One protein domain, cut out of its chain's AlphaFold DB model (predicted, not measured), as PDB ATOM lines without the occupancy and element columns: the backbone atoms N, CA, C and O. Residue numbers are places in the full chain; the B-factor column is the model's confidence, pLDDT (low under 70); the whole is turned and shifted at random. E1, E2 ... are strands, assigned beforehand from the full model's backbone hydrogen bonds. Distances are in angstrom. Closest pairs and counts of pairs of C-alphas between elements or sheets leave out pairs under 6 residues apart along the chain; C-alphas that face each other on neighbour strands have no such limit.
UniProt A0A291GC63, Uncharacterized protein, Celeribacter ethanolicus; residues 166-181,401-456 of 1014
ATOM      1  N   PHE A 166      36.764  20.219 -26.006       82.75
ATOM      2  CA  PHE A 166      37.102  21.304 -25.089       82.75
ATOM      3  C   PHE A 166      36.838  20.853 -23.651       82.75
ATOM      4  O   PHE A 166      35.719  20.469 -23.304       82.75
ATOM      5  N   SER A 167      37.866  20.870 -22.803       86.12
ATOM      6  CA  SER A 167      37.719  20.545 -21.387       86.12
ATOM      7  C   SER A 167      38.392  21.586 -20.505       86.12
ATOM      8  O   SER A 167      39.428  22.161 -20.836       86.12
ATOM      9  N   SER A 168      37.767  21.839 -19.359       87.94
ATOM     10  CA  SER A 168      38.314  22.704 -18.329       87.94
ATOM     11  C   SER A 168      38.330  21.971 -17.011       87.94
ATOM     12  O   SER A 168      37.296  21.472 -16.561       87.94
ATOM     13  N   THR A 169      39.489  21.939 -16.367       89.62
ATOM     14  CA  THR A 169      39.581  21.462 -14.992       89.62
ATOM     15  C   THR A 169      40.038  22.595 -14.095       89.62
ATOM     16  O   THR A 169      41.087  23.195 -14.319       89.62
ATOM     17  N   ARG A 170      39.235  22.880 -13.071       91.50
ATOM     18  CA  ARG A 170      39.547  23.826 -11.999       91.50
ATOM     19  C   ARG A 170      38.818  23.381 -10.743       91.50
ATOM     20  O   ARG A 170      37.604  23.177 -10.774       91.50
ATOM     21  N   ALA A 171      39.531  23.322  -9.621       86.44
ATOM     22  CA  ALA A 171      38.922  23.119  -8.312       86.44
ATOM     23  C   ALA A 171      38.286  24.416  -7.771       86.44
ATOM     24  O   ALA A 171      38.938  25.456  -7.715       86.44
ATOM     25  N   GLY A 172      37.031  24.332  -7.315       88.69
ATOM     26  CA  GLY A 172      36.330  25.434  -6.644       88.69
ATOM     27  C   GLY A 172      35.574  26.389  -7.575       88.69
ATOM     28  O   GLY A 172      35.585  26.247  -8.800       88.69
ATOM     29  N   THR A 173      34.857  27.331  -6.961       91.00
ATOM     30  CA  THR A 173      34.164  28.431  -7.648       91.00
ATOM     31  C   THR A 173      35.172  29.506  -8.035       91.00
ATOM     32  O   THR A 173      36.065  29.822  -7.251       91.00
ATOM     33  N   ALA A 174      35.014  30.096  -9.217       92.69
ATOM     34  CA  ALA A 174      35.809  31.241  -9.653       92.69
ATOM     35  C   ALA A 174      34.927  32.275 -10.355       92.69
ATOM     36  O   ALA A 174      33.758  32.012 -10.633       92.69
ATOM     37  N   TYR A 175      35.486  33.450 -10.631       93.69
ATOM     38  CA  TYR A 175      34.740  34.584 -11.166       93.69
ATOM     39  C   TYR A 175      35.368  35.081 -12.462       93.69
ATOM     40  O   TYR A 175      36.581  34.992 -12.629       93.69
ATOM     41  N   ALA A 176      34.564  35.606 -13.380       94.31
ATOM     42  CA  ALA A 176      35.051  36.369 -14.528       94.31
ATOM     43  C   ALA A 176      34.134  37.565 -14.780       94.31
ATOM     44  O   ALA A 176      32.942  37.515 -14.490       94.31
ATOM     45  N   LEU A 177      34.719  38.657 -15.242       93.44
ATOM     46  CA  LEU A 177      34.079  39.952 -15.414       93.44
ATOM     47  C   LEU A 177      33.435  40.031 -16.796       93.44
ATOM     48  O   LEU A 177      34.080  39.698 -17.785       93.44
ATOM     49  N   ASN A 178      32.202  40.518 -16.871       92.50
ATOM     50  CA  ASN A 178      31.551  40.827 -18.141       92.50
ATOM     51  C   ASN A 178      31.833  42.282 -18.590       92.50
ATOM     52  O   ASN A 178      32.429  43.078 -17.860       92.50
ATOM     53  N   VAL A 179      31.431  42.675 -19.801       89.38
ATOM     54  CA  VAL A 179      31.650  44.031 -20.345       89.38
ATOM     55  C   VAL A 179      30.924  45.099 -19.525       89.38
ATOM     56  O   VAL A 179      31.387  46.234 -19.469       89.38
ATOM     57  N   ALA A 180      29.847  44.727 -18.824       88.75
ATOM     58  CA  ALA A 180      29.118  45.599 -17.903       88.75
ATOM     59  C   ALA A 180      29.834  45.813 -16.553       88.75
ATOM     60  O   ALA A 180      29.372  46.609 -15.739       88.75
ATOM     61  N   GLY A 181      30.948  45.121 -16.315       88.75
ATOM     62  CA  GLY A 181      31.727  45.228 -15.088       88.75
ATOM     63  C   GLY A 181      31.170  44.465 -13.899       88.75
ATOM     64  O   GLY A 181      31.430  44.815 -12.751       88.75
ATOM     65  N   MET A 401      42.218  21.931 -25.218       84.75
ATOM     66  CA  MET A 401      41.536  21.687 -26.477       84.75
ATOM     67  C   MET A 401      42.173  20.481 -27.164       84.75
ATOM     68  O   MET A 401      43.307  20.548 -27.633       84.75
ATOM     69  N   THR A 402      41.435  19.379 -27.231       81.31
ATOM     70  CA  THR A 402      41.787  18.215 -28.042       81.31
ATOM     71  C   THR A 402      41.356  18.477 -29.477       81.31
ATOM     72  O   THR A 402      40.174  18.701 -29.753       81.31
ATOM     73  N   LEU A 403      42.313  18.452 -30.398       70.75
ATOM     74  CA  LEU A 403      42.015  18.573 -31.818       70.75
ATOM     75  C   LEU A 403      41.481  17.244 -32.376       70.75
ATOM     76  O   LEU A 403      41.949  16.186 -31.952       70.75
ATOM     77  N   PRO A 404      40.527  17.267 -33.325       67.31
ATOM     78  CA  PRO A 404      40.087  16.055 -34.009       67.31
ATOM     79  C   PRO A 404      41.261  15.336 -34.693       67.31
ATOM     80  O   PRO A 404      42.133  15.988 -35.281       67.31
ATOM     81  N   ASP A 405      41.256  14.002 -34.643       61.72
ATOM     82  CA  ASP A 405      42.240  13.148 -35.321       61.72
ATOM     83  C   ASP A 405      42.313  13.479 -36.829       61.72
ATOM     84  O   ASP A 405      41.277  13.552 -37.498       61.72
ATOM     85  N   GLY A 406      43.527  13.652 -37.374       59.09
ATOM     86  CA  GLY A 406      43.772  13.902 -38.804       59.09
ATOM     87  C   GLY A 406      44.002  15.369 -39.196       59.09
ATOM     88  O   GLY A 406      43.816  15.718 -40.361       59.09
ATOM     89  N   SER A 407      44.394  16.228 -38.251       54.28
ATOM     90  CA  SER A 407      44.658  17.669 -38.444       54.28
ATOM     91  C   SER A 407      46.160  18.001 -38.408       54.28
ATOM     92  O   SER A 407      46.589  18.992 -37.812       54.28
ATOM     93  N   SER A 408      47.003  17.145 -38.987       50.44
ATOM     94  CA  SER A 408      48.450  17.364 -39.007       50.44
ATOM     95  C   SER A 408      48.812  18.563 -39.896       50.44
ATOM     96  O   SER A 408      48.593  18.512 -41.105       50.44
ATOM     97  N   GLY A 409      49.397  19.612 -39.308       54.44
ATOM     98  CA  GLY A 409      49.976  20.753 -40.028       54.44
ATOM     99  C   GLY A 409      49.548  22.135 -39.530       54.44
ATOM    100  O   GLY A 409      50.261  23.094 -39.760       54.44
ATOM    101  N   ASP A 410      48.440  22.275 -38.807       56.97
ATOM    102  CA  ASP A 410      47.797  23.579 -38.566       56.97
ATOM    103  C   ASP A 410      48.663  24.656 -37.862       56.97
ATOM    104  O   ASP A 410      49.321  24.403 -36.854       56.97
ATOM    105  N   ARG A 411      48.607  25.907 -38.343       64.44
ATOM    106  CA  ARG A 411      49.065  27.113 -37.627       64.44
ATOM    107  C   ARG A 411      47.970  27.599 -36.680       64.44
ATOM    108  O   ARG A 411      46.815  27.742 -37.073       64.44
ATOM    109  N   ILE A 412      48.342  27.931 -35.449       69.38
ATOM    110  CA  ILE A 412      47.409  28.368 -34.405       69.38
ATOM    111  C   ILE A 412      47.667  29.843 -34.107       69.38
ATOM    112  O   ILE A 412      48.769  30.216 -33.721       69.38
ATOM    113  N   ALA A 413      46.656  30.694 -34.252       69.75
ATOM    114  CA  ALA A 413      46.712  32.085 -33.820       69.75
ATOM    115  C   ALA A 413      45.801  32.293 -32.606       69.75
ATOM    116  O   ALA A 413      44.615  31.981 -32.654       69.75
ATOM    117  N   VAL A 414      46.336  32.854 -31.524       69.94
ATOM    118  CA  VAL A 414      45.592  33.188 -30.302       69.94
ATOM    119  C   VAL A 414      45.538  34.709 -30.166       69.94
ATOM    120  O   VAL A 414      46.579  35.369 -30.174       69.94
ATOM    121  N   THR A 415      44.336  35.269 -30.040       71.12
ATOM    122  CA  THR A 415      44.101  36.708 -29.833       71.12
ATOM    123  C   THR A 415      43.501  36.943 -28.451       71.12
ATOM    124  O   THR A 415      42.522  36.302 -28.062       71.12
ATOM    125  N   TRP A 416      44.057  37.891 -27.704       76.56
ATOM    126  CA  TRP A 416      43.590  38.278 -26.375       76.56
ATOM    127  C   TRP A 416      43.511  39.803 -26.245       76.56
ATOM    128  O   TRP A 416      43.985  40.552 -27.096       76.56
ATOM    129  N   THR A 417      42.920  40.279 -25.151       62.75
ATOM    130  CA  THR A 417      42.601  41.708 -24.935       62.75
ATOM    131  C   THR A 417      43.836  42.628 -24.941       62.75
ATOM    132  O   THR A 417      43.706  43.837 -25.096       62.75
ATOM    133  N   GLY A 418      45.043  42.069 -24.802       60.84
ATOM    134  CA  GLY A 418      46.315  42.795 -24.783       60.84
ATOM    135  C   GLY A 418      47.271  42.467 -25.935       60.84
ATOM    136  O   GLY A 418      48.412  42.923 -25.892       60.84
ATOM    137  N   GLY A 419      46.870  41.667 -26.933       72.25
ATOM    138  CA  GLY A 419      47.767  41.286 -28.028       72.25
ATOM    139  C   GLY A 419      47.337  40.054 -28.825       72.25
ATOM    140  O   GLY A 419      46.247  39.513 -28.664       72.25
ATOM    141  N   ARG A 420      48.220  39.615 -29.723       75.62
ATOM    142  CA  ARG A 420      48.056  38.413 -30.548       75.62
ATOM    143  C   ARG A 420      49.376  37.651 -30.591       75.62
ATOM    144  O   ARG A 420      50.430  38.262 -30.743       75.62
ATOM    145  N   ALA A 421      49.306  36.329 -30.499       68.12
ATOM    146  CA  ALA A 421      50.432  35.421 -30.679       68.12
ATOM    147  C   ALA A 421      50.071  34.393 -31.744       68.12
ATOM    148  O   ALA A 421      48.925  33.952 -31.842       68.12
ATOM    149  N   GLU A 422      51.059  34.013 -32.542       71.12
ATOM    150  CA  GLU A 422      50.942  32.924 -33.501       71.12
ATOM    151  C   GLU A 422      51.927  31.830 -33.109       71.12
ATOM    152  O   GLU A 422      53.107  32.097 -32.887       71.12
ATOM    153  N   PHE A 423      51.429  30.603 -33.034       65.12
ATOM    154  CA  PHE A 423      52.189  29.405 -32.738       65.12
ATOM    155  C   PHE A 423      52.163  28.511 -33.979       65.12
ATOM    156  O   PHE A 423      51.102  28.201 -34.529       65.12
ATOM    157  N   THR A 424      53.342  28.102 -34.441       59.31
ATOM    158  CA  THR A 424      53.474  27.127 -35.527       59.31
ATOM    159  C   THR A 424      53.673  25.752 -34.901       59.31
ATOM    160  O   THR A 424      54.605  25.550 -34.126       59.31
ATOM    161  N   ARG A 425      52.767  24.821 -35.212       57.19
ATOM    162  CA  ARG A 425      52.608  23.497 -34.595       57.19
ATOM    163  C   ARG A 425      53.670  22.490 -35.063       57.19
ATOM    164  O   ARG A 425      53.337  21.429 -35.576       57.19
ATOM    165  N   GLY A 426      54.953  22.810 -34.913       48.75
ATOM    166  CA  GLY A 426      56.041  21.896 -35.290       48.75
ATOM    167  C   GLY A 426      56.042  20.556 -34.531       48.75
ATOM    168  O   GLY A 426      56.598  19.591 -35.042       48.75
ATOM    169  N   ASP A 427      55.380  20.468 -33.365       44.06
ATOM    170  CA  ASP A 427      55.612  19.386 -32.389       44.06
ATOM    171  C   ASP A 427      54.358  18.639 -31.869       44.06
ATOM    172  O   ASP A 427      54.486  17.727 -31.052       44.06
ATOM    173  N   LEU A 428      53.136  18.975 -32.302       50.78
ATOM    174  CA  LEU A 428      51.911  18.347 -31.768       50.78
ATOM    175  C   LEU A 428      51.390  17.256 -32.718       50.78
ATOM    176  O   LEU A 428      50.772  17.567 -33.736       50.78
ATOM    177  N   LEU A 429      51.613  15.989 -32.349       51.16
ATOM    178  CA  LEU A 429      51.083  14.790 -33.018       51.16
ATOM    179  C   LEU A 429      49.536  14.808 -33.111       51.16
ATOM    180  O   LEU A 429      48.868  15.555 -32.390       51.16
ATOM    181  N   ASP A 430      48.959  13.983 -33.992       52.44
ATOM    182  CA  ASP A 430      47.508  13.740 -34.051       52.44
ATOM    183  C   ASP A 430      46.965  13.311 -32.676       52.44
ATOM    184  O   ASP A 430      47.595  12.522 -31.968       52.44
ATOM    185  N   GLY A 431      45.817  13.871 -32.281       59.38
ATOM    186  CA  GLY A 431      45.267  13.720 -30.928       59.38
ATOM    187  C   GLY A 431      45.981  14.559 -29.856       59.38
ATOM    188  O   GLY A 431      45.712  14.390 -28.667       59.38
ATOM    189  N   GLY A 432      46.892  15.456 -30.255       63.34
ATOM    190  CA  GLY A 432      47.570  16.387 -29.359       63.34
ATOM    191  C   GLY A 432      46.587  17.312 -28.639       63.34
ATOM    192  O   GLY A 432      45.738  17.958 -29.257       63.34
ATOM    193  N   GLU A 433      46.718  17.363 -27.320       74.12
ATOM    194  CA  GLU A 433      46.053  18.329 -26.457       74.12
ATOM    195  C   GLU A 433      46.807  19.660 -26.531       74.12
ATOM    196  O   GLU A 433      48.025  19.685 -26.379       74.12
ATOM    197  N   ILE A 434      46.094  20.758 -26.789       72.06
ATOM    198  CA  ILE A 434      46.639  22.107 -26.618       72.06
ATOM    199  C   ILE A 434      46.299  22.548 -25.205       72.06
ATOM    200  O   ILE A 434      45.122  22.791 -24.909       72.06
ATOM    201  N   ASP A 435      47.315  22.674 -24.355       79.88
ATOM    202  CA  ASP A 435      47.159  23.313 -23.056       79.88
ATOM    203  C   ASP A 435      47.297  24.833 -23.228       79.88
ATOM    204  O   ASP A 435      48.394  25.377 -23.399       79.88
ATOM    205  N   LEU A 436      46.165  25.544 -23.163       75.00
ATOM    206  CA  LEU A 436      46.117  27.010 -23.271       75.00
ATOM    207  C   LEU A 436      46.815  27.727 -22.095       75.00
ATOM    208  O   LEU A 436      46.873  28.960 -22.073       75.00
ATOM    209  N   VAL A 437      47.321  26.981 -21.110       69.38
ATOM    210  CA  VAL A 437      48.026  27.482 -19.927       69.38
ATOM    211  C   VAL A 437      49.518  27.146 -20.006       69.38
ATOM    212  O   VAL A 437      50.349  28.040 -19.830       69.38
ATOM    213  N   ALA A 438      49.869  25.881 -20.270       63.50
ATOM    214  CA  ALA A 438      51.250  25.395 -20.179       63.50
ATOM    215  C   ALA A 438      52.078  25.579 -21.463       63.50
ATOM    216  O   ALA A 438      53.252  25.950 -21.375       63.50
ATOM    217  N   ASP A 439      51.485  25.376 -22.644       54.38
ATOM    218  CA  ASP A 439      52.252  25.231 -23.895       54.38
ATOM    219  C   ASP A 439      52.681  26.565 -24.526       54.38
ATOM    220  O   ASP A 439      53.471  26.600 -25.468       54.38
ATOM    221  N   ALA A 440      52.213  27.693 -23.990       49.31
ATOM    222  CA  ALA A 440      52.378  28.995 -24.631       49.31
ATOM    223  C   ALA A 440      53.320  29.981 -23.923       49.31
ATOM    224  O   ALA A 440      53.423  31.128 -24.360       49.31
ATOM    225  N   GLY A 441      53.960  29.607 -22.805       50.94
ATOM    226  CA  GLY A 441      54.675  30.591 -21.972       50.94
ATOM    227  C   GLY A 441      53.789  31.806 -21.634       50.94
ATOM    228  O   GLY A 441      54.261  32.943 -21.628       50.94
ATOM    229  N   ALA A 442      52.489  31.541 -21.458       52.34
ATOM    230  CA  ALA A 442      51.372  32.417 -21.787       52.34
ATOM    231  C   ALA A 442      51.477  33.841 -21.200       52.34
ATOM    232  O   ALA A 442      51.251  34.032 -20.001       52.34
ATOM    233  N   PRO A 443      51.709  34.881 -22.028       53.84
ATOM    234  CA  PRO A 443      51.672  36.277 -21.583       53.84
ATOM    235  C   PRO A 443      50.265  36.747 -21.167       53.84
ATOM    236  O   PRO A 443      50.118  37.855 -20.658       53.84
ATOM    237  N   TRP A 444      49.230  35.925 -21.377       64.19
ATOM    238  CA  TRP A 444      47.826  36.244 -21.103       64.19
ATOM    239  C   TRP A 444      47.317  35.801 -19.727       64.19
ATOM    240  O   TRP A 444      46.121  35.912 -19.478       64.19
ATOM    241  N   GLY A 445      48.163  35.300 -18.820       64.06
ATOM    242  CA  GLY A 445      47.722  34.988 -17.456       64.06
ATOM    243  C   GLY A 445      47.065  36.207 -16.793       64.06
ATOM    244  O   GLY A 445      47.726  37.222 -16.577       64.06
ATOM    245  N   GLY A 446      45.762  36.124 -16.496       71.31
ATOM    246  CA  GLY A 446      44.991  37.266 -15.974       71.31
ATOM    247  C   GLY A 446      44.375  38.194 -17.028       71.31
ATOM    248  O   GLY A 446      43.795  39.211 -16.652       71.31
ATOM    249  N   GLN A 447      44.466  37.867 -18.321       84.38
ATOM    250  CA  GLN A 447      43.821  38.589 -19.424       84.38
ATOM    251  C   GLN A 447      42.747  37.726 -20.105       84.38
ATOM    252  O   GLN A 447      42.775  36.500 -20.031       84.38
ATOM    253  N   TYR A 448      41.796  38.375 -20.783       87.25
ATOM    254  CA  TYR A 448      40.750  37.675 -21.528       87.25
ATOM    255  C   TYR A 448      41.236  37.302 -22.926       87.25
ATOM    256  O   TYR A 448      41.615  38.184 -23.707       87.25
ATOM    257  N   ILE A 449      41.178  36.012 -23.247       88.25
ATOM    258  CA  ILE A 449      41.362  35.476 -24.595       88.25
ATOM    259  C   ILE A 449      40.059  35.716 -25.358       88.25
ATOM    260  O   ILE A 449      39.000  35.250 -24.948       88.25
ATOM    261  N   GLN A 450      40.127  36.468 -26.451       89.31
ATOM    262  CA  GLN A 450      38.946  36.845 -27.227       89.31
ATOM    263  C   GLN A 450      38.657  35.820 -28.316       89.31
ATOM    264  O   GLN A 450      37.509  35.426 -28.497       89.31
ATOM    265  N   SER A 451      39.700  35.342 -28.998       85.44
ATOM    266  CA  SER A 451      39.542  34.313 -30.016       85.44
ATOM    267  C   SER A 451      40.770  33.428 -30.193       85.44
ATOM    268  O   SER A 451      41.905  33.831 -29.930       85.44
ATOM    269  N   VAL A 452      40.533  32.209 -30.673       83.56
ATOM    270  CA  VAL A 452      41.570  31.290 -31.156       83.56
ATOM    271  C   VAL A 452      41.206  30.895 -32.579       83.56
ATOM    272  O   VAL A 452      40.105  30.422 -32.832       83.56
ATOM    273  N   VAL A 453      42.130  31.084 -33.511       83.00
ATOM    274  CA  VAL A 453      41.963  30.731 -34.919       83.00
ATOM    275  C   VAL A 453      42.921  29.597 -35.256       83.00
ATOM    276  O   VAL A 453      44.139  29.754 -35.159       83.00
ATOM    277  N   LEU A 454      42.369  28.461 -35.664       78.62
ATOM    278  CA  LEU A 454      43.111  27.327 -36.202       78.62
ATOM    279  C   LEU A 454      43.114  27.422 -37.719       78.62
ATOM    280  O   LEU A 454      42.079  27.210 -38.348       78.62
ATOM    281  N   THR A 455      44.261  27.736 -38.306       74.75
ATOM    282  CA  THR A 455      44.423  27.790 -39.758       74.75
ATOM    283  C   THR A 455      45.183  26.552 -40.205       74.75
ATOM    284  O   THR A 455      46.314  26.372 -39.757       74.75
ATOM    285  N   PRO A 456      44.643  25.712 -41.098       63.19
ATOM    286  CA  PRO A 456      45.419  24.602 -41.628       63.19
ATOM    287  C   PRO A 456      46.679  25.121 -42.321       63.19
ATOM    288  O   PRO A 456      46.586  26.036 -43.143       63.19
TER     289      PRO A 456
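What this domain is: This is residues 166 to 181 and 401 to 456 of the 1014 residues of an uncharacterized protein of Celeribacter ethanolicus (UniProt A0A291GC63). A small antiparallel sheet, order E4, E3, E6, makes one side; the chain loops away after E4 through E5 and returns as E6, while residues 169 to 175, of which 169 belongs to E1 and 174 to 175 belong to E2, stick out. The printed part has 72 residues and six strands, E1 to E6, class all strand, with 31 residues in named elements. It is only just loose, close to compact: radius of gyration of the C-alphas 13.8 A, spans 40 by 28 by 20 A.

Where its parts are: Start at C-alpha 166 (37.102, 21.304, -25.089) with E1, residues 166 to 169, then E2, 174 to 177. Next find E3, 411 to 416, 16.8 A; E4, 419 to 424, 17.0 A; E5, 433 to 435; and E6, 448 to 455, 21.1 A, ending at (44.423, 27.790, -39.758).

How they stand to each other: E3 and E4 form a hairpin, antiparallel at 164 degrees; find N 414 and O 421, 2.8 A apart. E6 is antiparallel to E3 at 163 degrees, with N 413 and O 453 2.8 A apart. E1, E2 and E5 pair with no named strand, but residues 401 to 402 pair antiparallel with 433 to 434 of E5.

The domain as a whole: C-alphas 181 and 406 are farthest apart, 41.1 A. Residues 182 to 400 are cut out, leaving 27.9 A between C-alphas 181 and 401. The E5 to E6 link is long. pLDDT is under 70 in 34 residues, among them 404 to 414.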